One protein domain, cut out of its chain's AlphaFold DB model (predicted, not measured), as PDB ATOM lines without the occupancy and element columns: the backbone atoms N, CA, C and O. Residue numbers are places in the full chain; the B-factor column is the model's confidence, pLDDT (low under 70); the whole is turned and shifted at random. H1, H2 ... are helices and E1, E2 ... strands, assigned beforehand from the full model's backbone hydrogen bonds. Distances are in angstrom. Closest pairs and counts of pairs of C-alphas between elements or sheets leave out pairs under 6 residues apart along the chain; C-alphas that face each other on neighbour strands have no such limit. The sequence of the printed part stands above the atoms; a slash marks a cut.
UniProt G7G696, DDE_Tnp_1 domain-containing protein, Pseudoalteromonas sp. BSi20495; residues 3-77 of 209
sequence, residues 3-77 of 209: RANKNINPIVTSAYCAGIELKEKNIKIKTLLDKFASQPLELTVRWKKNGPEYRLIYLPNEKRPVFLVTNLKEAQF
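AT A GLANCE: This is residues 3 to 77 of the 209 residues of the protein "DDE_Tnp_1 domain-containing protein" of Pseudoalteromonas sp. BSi20495 (UniProt G7G696). A strongly twisted antiparallel sheet, in the order E1, E2, E3, E4, has one short helix, H1, over one face. The 75 printed residues, under half in named elements, run E1, H1, E2, E3, E4, class mixed. The whole is compact, radius of gyration of the C-alphas 11.5 A, spanning 32 by 26 by 25 A.

IN THESE COORDINATES: Find C-alpha 11 at (23.143, -15.992, 105.808), where E1, residues 11 to 17, 16.9 A, begins. E2 is residues 41 to 46, 15.5 A; E3, 53 to 59, 19.3 A; E4, 66 to 70, 13.1 A, ends at (8.172, -18.393, 104.566). H1 is residues 29 to 36, 10.0 A.

HOW THE PARTS SIT: Look between E1 and E2, antiparallel at 164 degrees: N 13 and O 44, 2.8 A, are within hydrogen-bond range. Hairpins E2-E3 and E3-E4 form a meander, successive antiparallel neighbours; N 43 and O 56, and N 57 and O 68, are each 2.8 A apart. H1 is on the sheet, height 9.3 A, over E2; its closest C-alphas to E1 are Ile 29 and Val 12, 6.0 A. Within H1, 3 of 4 O i to N i+4 pairs are within range.

THE WHOLE: The farthest C-alphas, Asn 50 and Glu 62, are 33.8 A apart. The printed part has no cut; link E1 to H1 is long; no printed residue is under 70 in pLDDT.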
ATOM      1  N   ARG A   3       6.453 -10.644 102.104       92.50
ATOM      2  CA  ARG A   3       7.429  -9.963 101.252       92.50
ATOM      3  C   ARG A   3       8.449  -9.263 102.143       92.50
ATOM      4  O   ARG A   3       8.087  -8.369 102.904       92.50
ATOM      5  N   ALA A   4       9.709  -9.655 102.043       93.25
ATOM      6  CA  ALA A   4      10.786  -9.022 102.781       93.25
ATOM      7  C   ALA A   4      11.270  -7.732 102.096       93.25
ATOM      8  O   ALA A   4      11.069  -7.510 100.898       93.25
ATOM      9  N   ASN A   5      11.915  -6.865 102.880       90.94
ATOM     10  CA  ASN A   5      12.541  -5.646 102.375       90.94
ATOM     11  C   ASN A   5      13.718  -5.999 101.445       90.94
ATOM     12  O   ASN A   5      14.455  -6.940 101.714       90.94
ATOM     13  N   LYS A   6      13.956  -5.203 100.396       84.94
ATOM     14  CA  LYS A   6      15.112  -5.346  99.490       84.94
ATOM     15  C   LYS A   6      16.477  -5.305 100.195       84.94
ATOM     16  O   LYS A   6      17.456  -5.807  99.664       84.94
ATOM     17  N   ASN A   7      16.546  -4.708 101.386       88.31
ATOM     18  CA  ASN A   7      17.796  -4.528 102.125       88.31
ATOM     19  C   ASN A   7      18.164  -5.706 103.040       88.31
ATOM     20  O   ASN A   7      19.173  -5.613 103.746       88.31
ATOM     21  N   ILE A   8      17.377  -6.790 103.072       93.31
ATOM     22  CA  ILE A   8      17.705  -7.954 103.902       93.31
ATOM     23  C   ILE A   8      19.080  -8.526 103.540       93.31
ATOM     24  O   ILE A   8      19.503  -8.499 102.387       93.31
ATOM     25  N   ASN A   9      19.787  -9.046 104.544       94.50
ATOM     26  CA  ASN A   9      21.068  -9.711 104.323       94.50
ATOM     27  C   ASN A   9      21.291 -10.935 105.241       94.50
ATOM     28  O   ASN A   9      22.258 -10.955 106.022       94.50
ATOM     29  N   PRO A  10      20.381 -11.929 105.231       95.69
ATOM     30  CA  PRO A  10      20.581 -13.169 105.967       95.69
ATOM     31  C   PRO A  10      21.762 -13.980 105.415       95.69
ATOM     32  O   PRO A  10      22.301 -13.703 104.341       95.69
ATOM     33  N   ILE A  11      22.174 -14.970 106.203       96.12
ATOM     34  CA  ILE A  11      23.143 -15.992 105.808       96.12
ATOM     35  C   ILE A  11      22.370 -17.083 105.066       96.12
ATOM     36  O   ILE A  11      21.339 -17.535 105.559       96.12
ATOM     37  N   VAL A  12      22.857 -17.475 103.896       95.81
ATOM     38  CA  VAL A  12      22.307 -18.551 103.069       95.81
ATOM     39  C   VAL A  12      22.930 -19.870 103.518       95.81
ATOM     40  O   VAL A  12      24.145 -20.028 103.429       95.81
ATOM     41  N   THR A  13      22.120 -20.800 104.019       94.25
ATOM     42  CA  THR A  13      22.556 -22.161 104.371       94.25
ATOM     43  C   THR A  13      22.648 -23.029 103.114       94.25
ATOM     44  O   THR A  13      23.660 -23.695 102.900       94.25
ATOM     45  N   SER A  14      21.620 -22.980 102.264       93.88
ATOM     46  CA  SER A  14      21.560 -23.673 100.973       93.88
ATOM     47  C   SER A  14      20.838 -22.816  99.936       93.88
ATOM     48  O   SER A  14      20.040 -21.939 100.283       93.88
ATOM     49  N   ALA A  15      21.146 -23.049  98.663       94.31
ATOM     50  CA  ALA A  15      20.591 -22.308  97.544       94.31
ATOM     51  C   ALA A  15      20.344 -23.232  96.356       94.31
ATOM     52  O   ALA A  15      21.193 -24.059  96.042       94.31
ATOM     53  N   TYR A  16      19.218 -23.041  95.679       93.38
ATOM     54  CA  TYR A  16      18.801 -23.802  94.512       93.38
ATOM     55  C   TYR A  16      18.395 -22.846  93.394       93.38
ATOM     56  O   TYR A  16      17.663 -21.879  93.617       93.38
ATOM     57  N   CYS A  17      18.845 -23.134  92.178       91.75
ATOM     58  CA  CYS A  17      18.405 -22.464  90.963       91.75
ATOM     59  C   CYS A  17      17.767 -23.501  90.044       91.75
ATOM     60  O   CYS A  17      18.435 -24.449  89.638       91.75
ATOM     61  N   ALA A  18      16.478 -23.340  89.732       85.25
ATOM     62  CA  ALA A  18      15.719 -24.306  88.928       85.25
ATOM     63  C   ALA A  18      15.881 -25.769  89.416       85.25
ATOM     64  O   ALA A  18      16.041 -26.688  88.618       85.25
ATOM     65  N   GLY A  19      15.895 -25.973  90.740       84.50
ATOM     66  CA  GLY A  19      16.065 -27.286  91.378       84.50
ATOM     67  C   GLY A  19      17.513 -27.776  91.511       84.50
ATOM     68  O   GLY A  19      17.751 -28.781  92.174       84.50
ATOM     69  N   ILE A  20      18.493 -27.072  90.941       89.56
ATOM     70  CA  ILE A  20      19.913 -27.434  91.031       89.56
ATOM     71  C   ILE A  20      20.551 -26.713  92.220       89.56
ATOM     72  O   ILE A  20      20.505 -25.484  92.290       89.56
ATOM     73  N   GLU A  21      21.163 -27.464  93.137       93.62
ATOM     74  CA  GLU A  21      21.863 -26.897  94.294       93.62
ATOM     75  C   GLU A  21      23.126 -26.131  93.861       93.62
ATOM     76  O   GLU A  21      23.958 -26.629  93.095       93.62
ATOM     77  N   LEU A  22      23.285 -24.911  94.372       92.44
ATOM     78  CA  LEU A  22      24.469 -24.080  94.170       92.44
ATOM     79  C   LEU A  22      25.565 -24.438  95.187       92.44
ATOM     80  O   LEU A  22      25.297 -24.885  96.304       92.44
ATOM     81  N   LYS A  23      26.830 -24.210  94.818       89.81
ATOM     82  CA  LYS A  23      27.989 -24.556  95.666       89.81
ATOM     83  C   LYS A  23      28.174 -23.587  96.837       89.81
ATOM     84  O   LYS A  23      28.794 -23.935  97.841       89.81
ATOM     85  N   GLU A  24      27.677 -22.366  96.705       86.25
ATOM     86  CA  GLU A  24      27.794 -21.308  97.695       86.25
ATOM     87  C   GLU A  24      26.969 -21.596  98.958       86.25
ATOM     88  O   GLU A  24      25.747 -21.451  98.975       86.25
ATOM     89  N   LYS A  25      27.657 -21.933 100.054       87.38
ATOM     90  CA  LYS A  25      27.057 -22.172 101.375       87.38
ATOM     91  C   LYS A  25      27.620 -21.211 102.414       87.38
ATOM     92  O   LYS A  25      28.783 -20.820 102.349       87.38
ATOM     93  N   ASN A  26      26.800 -20.849 103.396       90.44
ATOM     94  CA  ASN A  26      27.137 -19.948 104.504       90.44
ATOM     95  C   ASN A  26      27.609 -18.545 104.089       90.44
ATOM     96  O   ASN A  26      28.295 -17.866 104.855       90.44
ATOM     97  N   ILE A  27      27.203 -18.070 102.910       93.38
ATOM     98  CA  ILE A  27      27.485 -16.703 102.462       93.38
ATOM     99  C   ILE A  27      26.293 -15.778 102.695       93.38
ATOM    100  O   ILE A  27      25.164 -16.206 102.933       93.38
ATOM    101  N   LYS A  28      26.540 -14.473 102.640       94.56
ATOM    102  CA  LYS A  28      25.481 -13.467 102.679       94.56
ATOM    103  C   LYS A  28      24.708 -13.455 101.362       94.56
ATOM    104  O   LYS A  28      25.312 -13.545 100.296       94.56
ATOM    105  N   ILE A  29      23.385 -13.282 101.432       94.12
ATOM    106  CA  ILE A  29      22.536 -13.272 100.229       94.12
ATOM    107  C   ILE A  29      22.972 -12.203  99.222       94.12
ATOM    108  O   ILE A  29      22.949 -12.477  98.034       94.12
ATOM    109  N   LYS A  30      23.424 -11.018  99.662       92.50
ATOM    110  CA  LYS A  30      23.890  -9.970  98.737       92.50
ATOM    111  C   LYS A  30      25.039 -10.467  97.857       92.50
ATOM    112  O   LYS A  30      24.954 -10.363  96.644       92.50
ATOM    113  N   THR A  31      26.022 -11.122  98.467       93.62
ATOM    114  CA  THR A  31      27.159 -11.734  97.768       93.62
ATOM    115  C   THR A  31      26.727 -12.845  96.809       93.62
ATOM    116  O   THR A  31      27.329 -13.019  95.755       93.62
ATOM    117  N   LEU A  32      25.685 -13.609  97.158       92.75
ATOM    118  CA  LEU A  32      25.109 -14.608  96.254       92.75
ATOM    119  C   LEU A  32      24.429 -13.936  95.050       92.75
ATOM    120  O   LEU A  32      24.616 -14.356  93.910       92.75
ATOM    121  N   LEU A  33      23.655 -12.880  95.298       91.88
ATOM    122  CA  LEU A  33      22.924 -12.158  94.259       91.88
ATOM    123  C   LEU A  33      23.847 -11.407  93.305       91.88
ATOM    124  O   LEU A  33      23.498 -11.304  92.139       91.88
ATOM    125  N   ASP A  34      25.033 -10.978  93.737       90.75
ATOM    126  CA  ASP A  34      26.033 -10.398  92.829       90.75
ATOM    127  C   ASP A  34      26.387 -11.357  91.671       90.75
ATOM    128  O   ASP A  34      26.739 -10.911  90.582       90.75
ATOM    129  N   LYS A  35      26.243 -12.677  91.878       88.88
ATOM    130  CA  LYS A  35      26.477 -13.708  90.853       88.88
ATOM    131  C   LYS A  35      25.209 -14.167  90.131       88.88
ATOM    132  O   LYS A  35      25.260 -14.479  88.947       88.88
ATOM    133  N   PHE A  36      24.084 -14.239  90.843       89.19
ATOM    134  CA  PHE A  36      22.847 -14.878  90.367       89.19
ATOM    135  C   PHE A  36      21.651 -13.910  90.277       89.19
ATOM    136  O   PHE A  36      20.497 -14.335  90.301       89.19
ATOM    137  N   ALA A  37      21.901 -12.600  90.155       87.06
ATOM    138  CA  ALA A  37      20.874 -11.551  90.174       87.06
ATOM    139  C   ALA A  37      19.736 -11.754  89.165       87.06
ATOM    140  O   ALA A  37      18.618 -11.321  89.436       87.06
ATOM    141  N   SER A  38      20.001 -12.382  88.019       89.44
ATOM    142  CA  SER A  38      19.032 -12.529  86.923       89.44
ATOM    143  C   SER A  38      18.197 -13.806  86.993       89.44
ATOM    144  O   SER A  38      17.308 -13.985  86.166       89.44
ATOM    145  N   GLN A  39      18.470 -14.703  87.944       91.06
ATOM    146  CA  GLN A  39      17.812 -16.007  88.033       91.06
ATOM    147  C   GLN A  39      16.898 -16.076  89.261       91.06
ATOM    148  O   GLN A  39      17.239 -15.520  90.307       91.06
ATOM    149  N   PRO A  40      15.728 -16.729  89.167       93.44
ATOM    150  CA  PRO A  40      14.932 -17.039  90.344       93.44
ATOM    151  C   PRO A  40      15.677 -18.055  91.209       93.44
ATOM    152  O   PRO A  40      16.176 -19.061  90.705       93.44
ATOM    153  N   LEU A  41      15.742 -17.789  92.510       94.31
ATOM    154  CA  LEU A  41      16.435 -18.654  93.459       94.31
ATOM    155  C   LEU A  41      15.498 -19.078  94.573       94.31
ATOM    156  O   LEU A  41      14.699 -18.286  95.083       94.31
ATOM    157  N   GLU A  42      15.675 -20.312  95.004       94.69
ATOM    158  CA  GLU A  42      15.095 -20.840  96.220       94.69
ATOM    159  C   GLU A  42      16.203 -21.049  97.249       94.69
ATOM    160  O   GLU A  42      17.184 -21.741  97.001       94.69
ATOM    161  N   LEU A  43      16.079 -20.401  98.399       94.69
ATOM    162  CA  LEU A  43      17.141 -20.287  99.385       94.69
ATOM    163  C   LEU A  43      16.643 -20.770 100.744       94.69
ATOM    164  O   LEU A  43      15.535 -20.436 101.159       94.69
ATOM    165  N   THR A  44      17.496 -21.461 101.490       95.25
ATOM    166  CA  THR A  44      17.321 -21.628 102.936       95.25
ATOM    167  C   THR A  44      18.220 -20.632 103.639       95.25
ATOM    168  O   THR A  44      19.421 -20.562 103.377       95.25
ATOM    169  N   VAL A  45      17.641 -19.811 104.509       95.25
ATOM    170  CA  VAL A  45      18.314 -18.656 105.100       95.25
ATOM    171  C   VAL A  45      18.133 -18.582 106.607       95.25
ATOM    172  O   VAL A  45      17.098 -18.951 107.158       95.25
ATOM    173  N   ARG A  46      19.124 -17.997 107.278       95.38
ATOM    174  CA  ARG A  46      19.103 -17.708 108.713       95.38
ATOM    175  C   ARG A  46      19.594 -16.295 109.010       95.38
ATOM    176  O   ARG A  46      20.558 -15.805 108.421       95.38
ATOM    177  N   TRP A  47      18.953 -15.628 109.967       94.00
ATOM    178  CA  TRP A  47      19.347 -14.272 110.385       94.00
ATOM    179  C   TRP A  47      20.407 -14.269 111.486       94.00
ATOM    180  O   TRP A  47      21.242 -13.370 111.534       94.00
ATOM    181  N   LYS A  48      20.396 -15.283 112.357       92.00
ATOM    182  CA  LYS A  48      21.374 -15.472 113.436       92.00
ATOM    183  C   LYS A  48      22.089 -16.811 113.247       92.00
ATOM    184  O   LYS A  48      21.471 -17.764 112.770       92.00
ATOM    185  N   LYS A  49      23.355 -16.896 113.675       84.38
ATOM    186  CA  LYS A  49      24.206 -18.099 113.538       84.38
ATOM    187  C   LYS A  49      23.604 -19.356 114.176       84.38
ATOM    188  O   LYS A  49      23.821 -20.430 113.645       84.38
ATOM    189  N   ASN A  50      22.809 -19.202 115.240       87.44
ATOM    190  CA  ASN A  50      22.059 -20.285 115.896       87.44
ATOM    191  C   ASN A  50      20.535 -20.050 115.833       87.44
ATOM    192  O   ASN A  50      19.782 -20.568 116.646       87.44
ATOM    193  N   GLY A  51      20.074 -19.199 114.911       91.19
ATOM    194  CA  GLY A  51      18.651 -18.899 114.740       91.19
ATOM    195  C   GLY A  51      17.922 -19.941 113.888       91.19
ATOM    196  O   GLY A  51      18.590 -20.732 113.217       91.19
ATOM    197  N   PRO A  52      16.578 -19.900 113.872       93.62
ATOM    198  CA  PRO A  52      15.774 -20.746 113.001       93.62
ATOM    199  C   PRO A  52      16.057 -20.452 111.525       93.62
ATOM    200  O   PRO A  52      16.407 -19.323 111.154       93.62
ATOM    201  N   GLU A  53      15.890 -21.483 110.706       94.25
ATOM    202  CA  GLU A  53      15.977 -21.390 109.256       94.25
ATOM    203  C   GLU A  53      14.611 -21.090 108.653       94.25
ATOM    204  O   GLU A  53      13.569 -21.517 109.152       94.25
ATOM    205  N   TYR A  54      14.633 -20.334 107.565       95.25
ATOM    206  CA  TYR A  54      13.458 -19.984 106.790       95.25
ATOM    207  C   TYR A  54      13.733 -20.241 105.324       95.25
ATOM    208  O   TYR A  54      14.859 -20.082 104.852       95.25
ATOM    209  N   ARG A  55      12.674 -20.551 104.589       95.00
ATOM    210  CA  ARG A  55      12.716 -20.620 103.139       95.00
ATOM    211  C   ARG A  55      12.523 -19.218 102.578       95.00
ATOM    212  O   ARG A  55      11.640 -18.472 103.016       95.00
ATOM    213  N   LEU A  56      13.365 -18.843 101.631       95.44
ATOM    214  CA  LEU A  56      13.355 -17.555 100.968       95.44
ATOM    215  C   LEU A  56      13.352 -17.761  99.459       95.44
ATOM    216  O   LEU A  56      14.243 -18.393  98.910       95.44
ATOM    217  N   ILE A  57      12.364 -17.183  98.791       95.06
ATOM    218  CA  ILE A  57      12.286 -17.145  97.334       95.06
ATOM    219  C   ILE A  57      12.753 -15.774  96.864       95.06
ATOM    220  O   ILE A  57      12.238 -14.742  97.306       95.06
ATOM    221  N   TYR A  58      13.717 -15.774  95.954       94.81
ATOM    222  CA  TYR A  58      14.153 -14.604  95.216       94.81
ATOM    223  C   TYR A  58      13.577 -14.660  93.803       94.81
ATOM    224  O   TYR A  58      13.795 -15.629  93.080       94.81
ATOM    225  N   LEU A  59      12.861 -13.607  93.409       93.38
ATOM    226  CA  LEU A  59      12.429 -13.406  92.031       93.38
ATOM    227  C   LEU A  59      13.118 -12.166  91.458       93.38
ATOM    228  O   LEU A  59      12.923 -11.060  91.996       93.38
ATOM    229  N   PRO A  60      13.884 -12.323  90.369       91.94
ATOM    230  CA  PRO A  60      14.544 -11.217  89.705       91.94
ATOM    231  C   PRO A  60      13.510 -10.303  89.040       91.94
ATOM    232  O   PRO A  60      12.487 -10.743  88.517       91.94
ATOM    233  N   ASN A  61      13.769  -9.000  89.076       89.50
ATOM    234  CA  ASN A  61      13.004  -7.992  88.348       89.50
ATOM    235  C   ASN A  61      13.889  -6.753  88.180       89.50
ATOM    236  O   ASN A  61      14.506  -6.322  89.153       89.50
ATOM    237  N   GLU A  62      13.904  -6.162  86.983       78.19
ATOM    238  CA  GLU A  62      14.791  -5.045  86.619       78.19
ATOM    239  C   GLU A  62      14.730  -3.858  87.589       78.19
ATOM    240  O   GLU A  62      15.749  -3.256  87.910       78.19
ATOM    241  N   LYS A  63      13.531  -3.508  88.075       81.19
ATOM    242  CA  LYS A  63      13.342  -2.329  88.941       81.19
ATOM    243  C   LYS A  63      13.153  -2.695  90.405       81.19
ATOM    244  O   LYS A  63      13.492  -1.909  91.292       81.19
ATOM    245  N   ARG A  64      12.491  -3.822  90.678       85.62
ATOM    246  CA  ARG A  64      12.018  -4.169  92.028       85.62
ATOM    247  C   ARG A  64      12.055  -5.680  92.256       85.62
ATOM    248  O   ARG A  64      10.992  -6.303  92.161       85.62
ATOM    249  N   PRO A  65      13.218  -6.260  92.604       90.94
ATOM    250  CA  PRO A  65      13.291  -7.671  92.963       90.94
ATOM    251  C   PRO A  65      12.324  -7.996  94.106       90.94
ATOM    252  O   PRO A  65      11.990  -7.148  94.952       90.94
ATOM    253  N   VAL A  66      11.832  -9.231  94.114       93.00
ATOM    254  CA  VAL A  66      10.899  -9.714  95.130       93.00
ATOM    255  C   VAL A  66      11.604 -10.752  95.986       93.00
ATOM    256  O   VAL A  66      12.151 -11.722  95.481       93.00
ATOM    257  N   PHE A  67      11.548 -10.535  97.297       95.12
ATOM    258  CA  PHE A  67      11.999 -11.480  98.306       95.12
ATOM    259  C   PHE A  67      10.776 -11.967  99.066       95.12
ATOM    260  O   PHE A  67      10.087 -11.151  99.684       95.12
ATOM    261  N   LEU A  68      10.492 -13.263  99.026       95.38
ATOM    262  CA  LEU A  68       9.411 -13.873  99.795       95.38
ATOM    263  C   LEU A  68      10.013 -14.762 100.868       95.38
ATOM    264  O   LEU A  68      10.829 -15.615 100.557       95.38
ATOM    265  N   VAL A  69       9.616 -14.573 102.122       95.38
ATOM    266  CA  VAL A  69      10.087 -15.377 103.254       95.38
ATOM    267  C   VAL A  69       8.929 -16.183 103.815       95.38
ATOM    268  O   VAL A  69       7.821 -15.665 104.017       95.38
ATOM    269  N   THR A  70       9.174 -17.462 104.065       95.06
ATOM    270  CA  THR A  70       8.172 -18.393 104.566       95.06
ATOM    271  C   THR A  70       8.787 -19.456 105.472       95.06
ATOM    272  O   THR A  70       9.960 -19.799 105.361       95.06
ATOM    273  N   ASN A  71       7.977 -19.975 106.389       93.62
ATOM    274  CA  ASN A  71       8.276 -21.150 107.208       93.62
ATOM    275  C   ASN A  71       7.622 -22.428 106.644       93.62
ATOM    276  O   ASN A  71       7.654 -23.471 107.290       93.62
ATOM    277  N   LEU A  72       6.998 -22.338 105.463       92.12
ATOM    278  CA  LEU A  72       6.415 -23.483 104.769       92.12
ATOM    279  C   LEU A  72       7.519 -24.416 104.269       92.12
ATOM    280  O   LEU A  72       8.486 -23.972 103.645       92.12
ATOM    281  N   LYS A  73       7.356 -25.708 104.554       86.62
ATOM    282  CA  LYS A  73       8.342 -26.743 104.241       86.62
ATOM    283  C   LYS A  73       8.334 -27.068 102.748       86.62
ATOM    284  O   LYS A  73       7.274 -27.120 102.133       86.62
ATOM    285  N   GLU A  74       9.511 -27.350 102.200       83.31
ATOM    286  CA  GLU A  74       9.689 -27.793 100.809       83.31
ATOM    287  C   GLU A  74       8.903 -29.072 100.502       83.31
ATOM    288  O   GLU A  74       8.192 -29.128  99.508       83.31
ATOM    289  N   ALA A  75       8.906 -30.038 101.426       85.12
ATOM    290  CA  ALA A  75       8.168 -31.295 101.281       85.12
ATOM    291  C   ALA A  75       6.641 -31.131 101.126       85.12
ATOM    292  O   ALA A  75       5.967 -32.083 100.750       85.12
ATOM    293  N   GLN A  76       6.085 -29.962 101.469       87.00
ATOM    294  CA  GLN A  76       4.645 -29.696 101.394       87.00
ATOM    295  C   GLN A  76       4.260 -28.771 100.241       87.00
ATOM    296  O   GLN A  76       3.112 -28.806  99.813       87.00
ATOM    297  N   PHE A  77       5.176 -27.913  99.791       89.31
ATOM    298  CA  PHE A  77       4.886 -26.885  98.797       89.31
ATOM    299  C   PHE A  77       6.071 -26.734  97.855       89.31
ATOM    300  O   PHE A  77       7.173 -26.377  98.280       89.31
TER     301      PHE A  77